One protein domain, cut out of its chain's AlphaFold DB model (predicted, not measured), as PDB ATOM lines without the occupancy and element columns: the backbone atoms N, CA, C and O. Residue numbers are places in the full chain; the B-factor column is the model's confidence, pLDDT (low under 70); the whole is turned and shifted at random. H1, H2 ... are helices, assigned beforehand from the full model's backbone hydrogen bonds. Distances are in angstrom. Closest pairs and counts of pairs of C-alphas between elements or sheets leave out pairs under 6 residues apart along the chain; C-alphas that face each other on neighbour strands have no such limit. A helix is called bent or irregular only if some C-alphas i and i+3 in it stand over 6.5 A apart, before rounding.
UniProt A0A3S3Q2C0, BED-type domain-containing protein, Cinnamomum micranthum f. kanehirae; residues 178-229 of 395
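AT A GLANCE: This is residues 178 to 229 of the 395 residues of the protein "BED-type domain-containing protein" of Cinnamomum micranthum f. kanehirae (UniProt A0A3S3Q2C0). The chain makes an open, Z-like zigzag of separate helices: the longest helix, H1, is one bar, H3 runs slantwise away from the short H2 near the end of H1, and the stretch of residues 216 to 223 turns back as the other bar, with the short H4 at its far end. The space between these parts is largely empty, and no helix touches another. The printed part has 52 residues with four named helices, in the order H1, H2, H3, H4, and no named strand; its class is all helix. It is only just loose, close to compact, with a radius of gyration of the C-alphas of 12.2 A and spans of 28 by 25 by 21 A.

HOW THE PARTS SIT: H1, residues 178 to 192, is the longest helix, and its residues 178 to 186 stand free. H2, residues 197 to 201, is apart from H1, although a tight link of 4 residues joins the two. H3, residues 205 to 215, follows H2 after a tight link of 3 residues. H2 and H3 are close but not clearly touching: their closest C-alphas are those of Ala 199 and Phe 205, 7.4 A apart, and their centres are 16.1 A apart. H1 and H3 are apart. H4, residues 224 to 229, is apart from H1, H2 and H3. Every O i to N i+4 pair is within hydrogen-bond range in H1 and H4, against 6 of 7 in H3; in H2 the count is 0 of 1, while 2 of its 2 O i to N i+3 pairs are within range.

IN THESE COORDINATES: H1 runs from C-alpha 178 at (-32.571, 6.237, -5.790) to C-alpha 192 at (-13.470, 1.570, -13.800), 21.2 A from first to last C-alpha. H3 begins at C-alpha 205 at (-21.848, -10.408, -4.646) and measures 16.5 A from first to last C-alpha. The two short helices are H2, of 5 residues and 8.0 A, and H4, of 6 residues and 8.7 A. H4 ends at C-alpha 229 at (-3.031, -7.920, 4.173). No helix is bent or irregular.

THE WHOLE: The two C-alphas farthest apart are those of His 178 and Thr 229, the first and last printed residues, at 34.2 A. The printed part has no cut. No link is long; the link from H3 to H4, with 8 residues, is short but not tight. Besides residues 178 to 186, residues 201 to 211, 213 to 219 and 222 to 229 stand free. The mean pLDDT of the printed part is 94.3, and no printed residue is under 70.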
ATOM      1  N   HIS A 178     -33.512   6.728  -6.799       87.75
ATOM      2  CA  HIS A 178     -32.571   6.237  -5.790       87.75
ATOM      3  C   HIS A 178     -32.001   4.860  -6.143       87.75
ATOM      4  O   HIS A 178     -30.827   4.610  -5.874       87.75
ATOM      5  N   ARG A 179     -32.815   3.972  -6.727       88.19
ATOM      6  CA  ARG A 179     -32.343   2.668  -7.217       88.19
ATOM      7  C   ARG A 179     -31.367   2.858  -8.370       88.19
ATOM      8  O   ARG A 179     -30.242   2.381  -8.279       88.19
ATOM      9  N   ASP A 180     -31.746   3.668  -9.355       93.50
ATOM     10  CA  ASP A 180     -30.908   3.995 -10.507       93.50
ATOM     11  C   ASP A 180     -29.583   4.644 -10.061       93.50
ATOM     12  O   ASP A 180     -28.526   4.322 -10.595       93.50
ATOM     13  N   ALA A 181     -29.589   5.506  -9.039       94.12
ATOM     14  CA  ALA A 181     -28.365   6.097  -8.496       94.12
ATOM     15  C   ALA A 181     -27.419   5.055  -7.867       94.12
ATOM     16  O   ALA A 181     -26.202   5.147  -8.051       94.12
ATOM     17  N   VAL A 182     -27.959   4.064  -7.148       92.81
ATOM     18  CA  VAL A 182     -27.172   2.951  -6.589       92.81
ATOM     19  C   VAL A 182     -26.617   2.077  -7.711       92.81
ATOM     20  O   VAL A 182     -25.415   1.813  -7.727       92.81
ATOM     21  N   ASP A 183     -27.451   1.696  -8.675       95.25
ATOM     22  CA  ASP A 183     -27.052   0.851  -9.803       95.25
ATOM     23  C   ASP A 183     -25.973   1.536 -10.654       95.25
ATOM     24  O   ASP A 183     -24.957   0.928 -10.999       95.25
ATOM     25  N   MET A 184     -26.115   2.841 -10.905       97.62
ATOM     26  CA  MET A 184     -25.103   3.644 -11.594       97.62
ATOM     27  C   MET A 184     -23.799   3.757 -10.798       97.62
ATOM     28  O   MET A 184     -22.727   3.772 -11.402       97.62
ATOM     29  N   ALA A 185     -23.847   3.838  -9.465       96.88
ATOM     30  CA  ALA A 185     -22.642   3.856  -8.635       96.88
ATOM     31  C   ALA A 185     -21.901   2.509  -8.679       96.88
ATOM     32  O   ALA A 185     -20.679   2.492  -8.843       96.88
ATOM     33  N   VAL A 186     -22.638   1.393  -8.605       96.50
ATOM     34  CA  VAL A 186     -22.083   0.043  -8.779       96.50
ATOM     35  C   VAL A 186     -21.453  -0.088 -10.163       96.50
ATOM     36  O   VAL A 186     -20.287  -0.460 -10.254       96.50
ATOM     37  N   GLY A 187     -22.178   0.284 -11.223       97.44
ATOM     38  CA  GLY A 187     -21.690   0.217 -12.600       97.44
ATOM     39  C   GLY A 187     -20.419   1.038 -12.822       97.44
ATOM     40  O   GLY A 187     -19.451   0.529 -13.378       97.44
ATOM     41  N   ARG A 188     -20.368   2.281 -12.323       98.06
ATOM     42  CA  ARG A 188     -19.174   3.141 -12.438       98.06
ATOM     43  C   ARG A 188     -17.933   2.485 -11.839       98.06
ATOM     44  O   ARG A 188     -16.916   2.421 -12.518       98.06
ATOM     45  N   TRP A 189     -18.020   1.977 -10.608       97.00
ATOM     46  CA  TRP A 189     -16.896   1.277  -9.978       97.00
ATOM     47  C   TRP A 189     -16.543  -0.021 -10.716       97.00
ATOM     48  O   TRP A 189     -15.370  -0.318 -10.910       97.00
ATOM     49  N   TRP A 190     -17.550  -0.771 -11.166       97.31
ATOM     50  CA  TRP A 190     -17.372  -2.039 -11.871       97.31
ATOM     51  C   TRP A 190     -16.581  -1.886 -13.172       97.31
ATOM     52  O   TRP A 190     -15.662  -2.663 -13.439       97.31
ATOM     53  N   PHE A 191     -16.937  -0.880 -13.975       96.75
ATOM     54  CA  PHE A 191     -16.289  -0.601 -15.254       96.75
ATOM     55  C   PHE A 191     -14.908   0.023 -15.074       96.75
ATOM     56  O   PHE A 191     -13.975  -0.386 -15.758       96.75
ATOM     57  N   ASP A 192     -14.760   0.953 -14.127       97.94
ATOM     58  CA  ASP A 192     -13.470   1.570 -13.800       97.94
ATOM     59  C   ASP A 192     -12.446   0.530 -13.313       97.94
ATOM     60  O   ASP A 192     -11.315   0.483 -13.792       97.94
ATOM     61  N   ALA A 193     -12.871  -0.391 -12.442       96.44
ATOM     62  CA  ALA A 193     -12.030  -1.475 -11.937       96.44
ATOM     63  C   ALA A 193     -11.869  -2.654 -12.923       96.44
ATOM     64  O   ALA A 193     -11.213  -3.642 -12.583       96.44
ATOM     65  N   ASN A 194     -12.447  -2.565 -14.129       97.00
ATOM     66  CA  ASN A 194     -12.413  -3.595 -15.170       97.00
ATOM     67  C   ASN A 194     -12.836  -4.989 -14.662       97.00
ATOM     68  O   ASN A 194     -12.196  -6.009 -14.942       97.00
ATOM     69  N   ILE A 195     -13.907  -5.035 -13.867       96.00
ATOM     70  CA  ILE A 195     -14.421  -6.282 -13.300       96.00
ATOM     71  C   ILE A 195     -15.211  -7.047 -14.380       96.00
ATOM     72  O   ILE A 195     -16.127  -6.489 -14.989       96.00
ATOM     73  N   PRO A 196     -14.930  -8.341 -14.627       95.81
ATOM     74  CA  PRO A 196     -15.708  -9.132 -15.579       95.81
ATOM     75  C   PRO A 196     -17.177  -9.249 -15.157       95.81
ATOM     76  O   PRO A 196     -17.460  -9.515 -13.990       95.81
ATOM     77  N   PHE A 197     -18.121  -9.155 -16.101       94.69
ATOM     78  CA  PHE A 197     -19.564  -9.267 -15.814       94.69
ATOM     79  C   PHE A 197     -19.947 -10.534 -15.040       94.69
ATOM     80  O   PHE A 197     -20.824 -10.496 -14.182       94.69
ATOM     81  N   ASN A 198     -19.245 -11.648 -15.274       95.19
ATOM     82  CA  ASN A 198     -19.502 -12.897 -14.559       95.19
ATOM     83  C   ASN A 198     -19.286 -12.792 -13.035       95.19
ATOM     84  O   ASN A 198     -19.835 -13.599 -12.288       95.19
ATOM     85  N   ALA A 199     -18.540 -11.796 -12.540       95.00
ATOM     86  CA  ALA A 199     -18.398 -11.581 -11.102       95.00
ATOM     87  C   ALA A 199     -19.739 -11.236 -10.421       95.00
ATOM     88  O   ALA A 199     -19.891 -11.510  -9.230       95.00
ATOM     89  N   ALA A 200     -20.737 -10.726 -11.159       94.69
ATOM     90  CA  ALA A 200     -22.079 -10.462 -10.631       94.69
ATOM     91  C   ALA A 200     -22.832 -11.756 -10.269       94.69
ATOM     92  O   ALA A 200     -23.684 -11.753  -9.385       94.69
ATOM     93  N   ASN A 201     -22.460 -12.887 -10.883       94.00
ATOM     94  CA  ASN A 201     -23.009 -14.211 -10.572       94.00
ATOM     95  C   ASN A 201     -22.346 -14.865  -9.348       94.00
ATOM     96  O   ASN A 201     -22.691 -15.987  -8.970       94.00
ATOM     97  N   SER A 202     -21.372 -14.199  -8.719       94.62
ATOM     98  CA  SER A 202     -20.741 -14.703  -7.505       94.62
ATOM     99  C   SER A 202     -21.757 -14.802  -6.369       94.62
ATOM    100  O   SER A 202     -22.443 -13.834  -6.043       94.62
ATOM    101  N   LYS A 203     -21.767 -15.938  -5.660       93.25
ATOM    102  CA  LYS A 203     -22.569 -16.118  -4.434       93.25
ATOM    103  C   LYS A 203     -22.264 -15.075  -3.347       93.25
ATOM    104  O   LYS A 203     -23.060 -14.895  -2.432       93.25
ATOM    105  N   PHE A 204     -21.109 -14.414  -3.434       94.25
ATOM    106  CA  PHE A 204     -20.678 -13.387  -2.493       94.25
ATOM    107  C   PHE A 204     -21.103 -11.971  -2.900       94.25
ATOM    108  O   PHE A 204     -21.034 -11.078  -2.063       94.25
ATOM    109  N   PHE A 205     -21.554 -11.752  -4.141       94.12
ATOM    110  CA  PHE A 205     -21.848 -10.408  -4.646       94.12
ATOM    111  C   PHE A 205     -22.994  -9.747  -3.869       94.12
ATOM    112  O   PHE A 205     -22.798  -8.711  -3.236       94.12
ATOM    113  N   GLN A 206     -24.158 -10.401  -3.803       92.19
ATOM    114  CA  GLN A 206     -25.281  -9.893  -3.011       92.19
ATOM    115  C   GLN A 206     -24.988  -9.929  -1.502       92.19
ATOM    116  O   GLN A 206     -25.351  -9.003  -0.782       92.19
ATOM    117  N   ALA A 207     -24.283 -10.959  -1.019       92.44
ATOM    118  CA  ALA A 207     -23.937 -11.087   0.399       92.44
ATOM    119  C   ALA A 207     -23.040  -9.936   0.892       92.44
ATOM    120  O   ALA A 207     -23.211  -9.459   2.013       92.44
ATOM    121  N   MET A 208     -22.120  -9.455   0.048       94.62
ATOM    122  CA  MET A 208     -21.308  -8.269   0.316       94.62
ATOM    123  C   MET A 208     -22.191  -7.026   0.477       94.62
ATOM    124  O   MET A 208     -22.063  -6.313   1.472       94.62
ATOM    125  N   CYS A 209     -23.107  -6.782  -0.464       92.38
ATOM    126  CA  CYS A 209     -24.030  -5.646  -0.403       92.38
ATOM    127  C   CYS A 209     -24.925  -5.701   0.842       92.38
ATOM    128  O   CYS A 209     -25.101  -4.691   1.523       92.38
ATOM    129  N   ASP A 210     -25.434  -6.886   1.187       89.94
ATOM    130  CA  ASP A 210     -26.270  -7.097   2.370       89.94
ATOM    131  C   ASP A 210     -25.488  -6.831   3.668       89.94
ATOM    132  O   ASP A 210     -26.019  -6.219   4.599       89.94
ATOM    133  N   ALA A 211     -24.212  -7.232   3.727       91.94
ATOM    134  CA  ALA A 211     -23.331  -6.951   4.859       91.94
ATOM    135  C   ALA A 211     -23.055  -5.444   5.009       91.94
ATOM    136  O   ALA A 211     -23.190  -4.911   6.111       91.94
ATOM    137  N   ILE A 212     -22.759  -4.741   3.908       92.69
ATOM    138  CA  ILE A 212     -22.572  -3.278   3.899       92.69
ATOM    139  C   ILE A 212     -23.852  -2.575   4.378       92.69
ATOM    140  O   ILE A 212     -23.810  -1.728   5.272       92.69
ATOM    141  N   ALA A 213     -25.008  -2.966   3.832       90.06
ATOM    142  CA  ALA A 213     -26.301  -2.395   4.193       90.06
ATOM    143  C   ALA A 213     -26.679  -2.648   5.663       90.06
ATOM    144  O   ALA A 213     -27.387  -1.833   6.255       90.06
ATOM    145  N   SER A 214     -26.206  -3.751   6.258       89.12
ATOM    146  CA  SER A 214     -26.489  -4.095   7.656       89.12
ATOM    147  C   SER A 214     -25.818  -3.169   8.677       89.12
ATOM    148  O   SER A 214     -26.372  -2.981   9.757       89.12
ATOM    149  N   ILE A 215     -24.669  -2.568   8.336       91.25
ATOM    150  CA  ILE A 215     -23.984  -1.580   9.187       91.25
ATOM    151  C   ILE A 215     -24.668  -0.212   9.068       91.25
ATOM    152  O   ILE A 215     -24.855   0.486  10.062       91.25
ATOM    153  N   GLY A 216     -25.082   0.152   7.851       87.81
ATOM    154  CA  GLY A 216     -25.762   1.412   7.567       87.81
ATOM    155  C   GLY A 216     -24.817   2.574   7.215       87.81
ATOM    156  O   GLY A 216     -23.629   2.371   6.947       87.81
ATOM    157  N   PRO A 217     -25.353   3.808   7.142       88.38
ATOM    158  CA  PRO A 217     -24.594   4.988   6.733       88.38
ATOM    159  C   PRO A 217     -23.369   5.246   7.620       88.38
ATOM    160  O   PRO A 217     -23.438   5.116   8.837       88.38
ATOM    161  N   GLY A 218     -22.258   5.656   7.005       90.88
ATOM    162  CA  GLY A 218     -20.998   5.950   7.699       90.88
ATOM    163  C   GLY A 218     -19.976   4.810   7.672       90.88
ATOM    164  O   GLY A 218     -18.809   5.047   7.985       90.88
ATOM    165  N   TYR A 219     -20.367   3.607   7.236       94.44
ATOM    166  CA  TYR A 219     -19.404   2.551   6.934       94.44
ATOM    167  C   TYR A 219     -18.434   2.996   5.832       94.44
ATOM    168  O   TYR A 219     -18.844   3.514   4.791       94.44
ATOM    169  N   LYS A 220     -17.140   2.767   6.058       94.62
ATOM    170  CA  LYS A 220     -16.086   2.989   5.068       94.62
ATOM    171  C   LYS A 220     -15.646   1.643   4.514       94.62
ATOM    172  O   LYS A 220     -15.354   0.730   5.280       94.62
ATOM    173  N   MET A 221     -15.582   1.541   3.189       94.94
ATOM    174  CA  MET A 221     -15.066   0.344   2.527       94.94
ATOM    175  C   MET A 221     -13.620   0.055   2.966       94.94
ATOM    176  O   MET A 221     -12.881   1.001   3.259       94.94
ATOM    177  N   PRO A 222     -13.196  -1.224   2.998       95.88
ATOM    178  CA  PRO A 222     -11.820  -1.577   3.321       95.88
ATOM    179  C   PRO A 222     -10.819  -0.884   2.396       95.88
ATOM    180  O   PRO A 222     -11.044  -0.780   1.189       95.88
ATOM    181  N   SER A 223      -9.695  -0.436   2.956       97.06
ATOM    182  CA  SER A 223      -8.623   0.168   2.166       97.06
ATOM    183  C   SER A 223      -7.888  -0.873   1.309       97.06
ATOM    184  O   SER A 223      -7.956  -2.079   1.557       97.06
ATOM    185  N   TYR A 224      -7.093  -0.404   0.340       96.62
ATOM    186  CA  TYR A 224      -6.163  -1.256  -0.411       96.62
ATOM    187  C   TYR A 224      -5.278  -2.105   0.520       96.62
ATOM    188  O   TYR A 224      -5.087  -3.300   0.284       96.62
ATOM    189  N   HIS A 225      -4.778  -1.506   1.607       97.56
ATOM    190  CA  HIS A 225      -3.933  -2.191   2.582       97.56
ATOM    191  C   HIS A 225      -4.704  -3.222   3.407       97.56
ATOM    192  O   HIS A 225      -4.186  -4.321   3.608       97.56
ATOM    193  N   ASP A 226      -5.936  -2.918   3.822       97.00
ATOM    194  CA  ASP A 226      -6.800  -3.884   4.509       97.00
ATOM    195  C   ASP A 226      -7.034  -5.133   3.658       97.00
ATOM    196  O   ASP A 226      -6.895  -6.251   4.159       97.00
ATOM    197  N   LEU A 227      -7.350  -4.940   2.370       96.75
ATOM    198  CA  LEU A 227      -7.633  -6.023   1.429       96.75
ATOM    199  C   LEU A 227      -6.418  -6.928   1.223       96.75
ATOM    200  O   LEU A 227      -6.523  -8.134   1.429       96.75
ATOM    201  N   ARG A 228      -5.253  -6.366   0.870       95.31
ATOM    202  CA  ARG A 228      -4.056  -7.162   0.532       95.31
ATOM    203  C   ARG A 228      -3.342  -7.797   1.729       95.31
ATOM    204  O   ARG A 228      -2.412  -8.568   1.521       95.31
ATOM    205  N   THR A 229      -3.691  -7.414   2.959       96.25
ATOM    206  CA  THR A 229      -3.031  -7.920   4.173       96.25
ATOM    207  C   THR A 229      -4.015  -8.685   5.051       96.25
ATOM    208  O   THR A 229      -4.236  -9.872   4.838       96.25
TER     209      THR A 229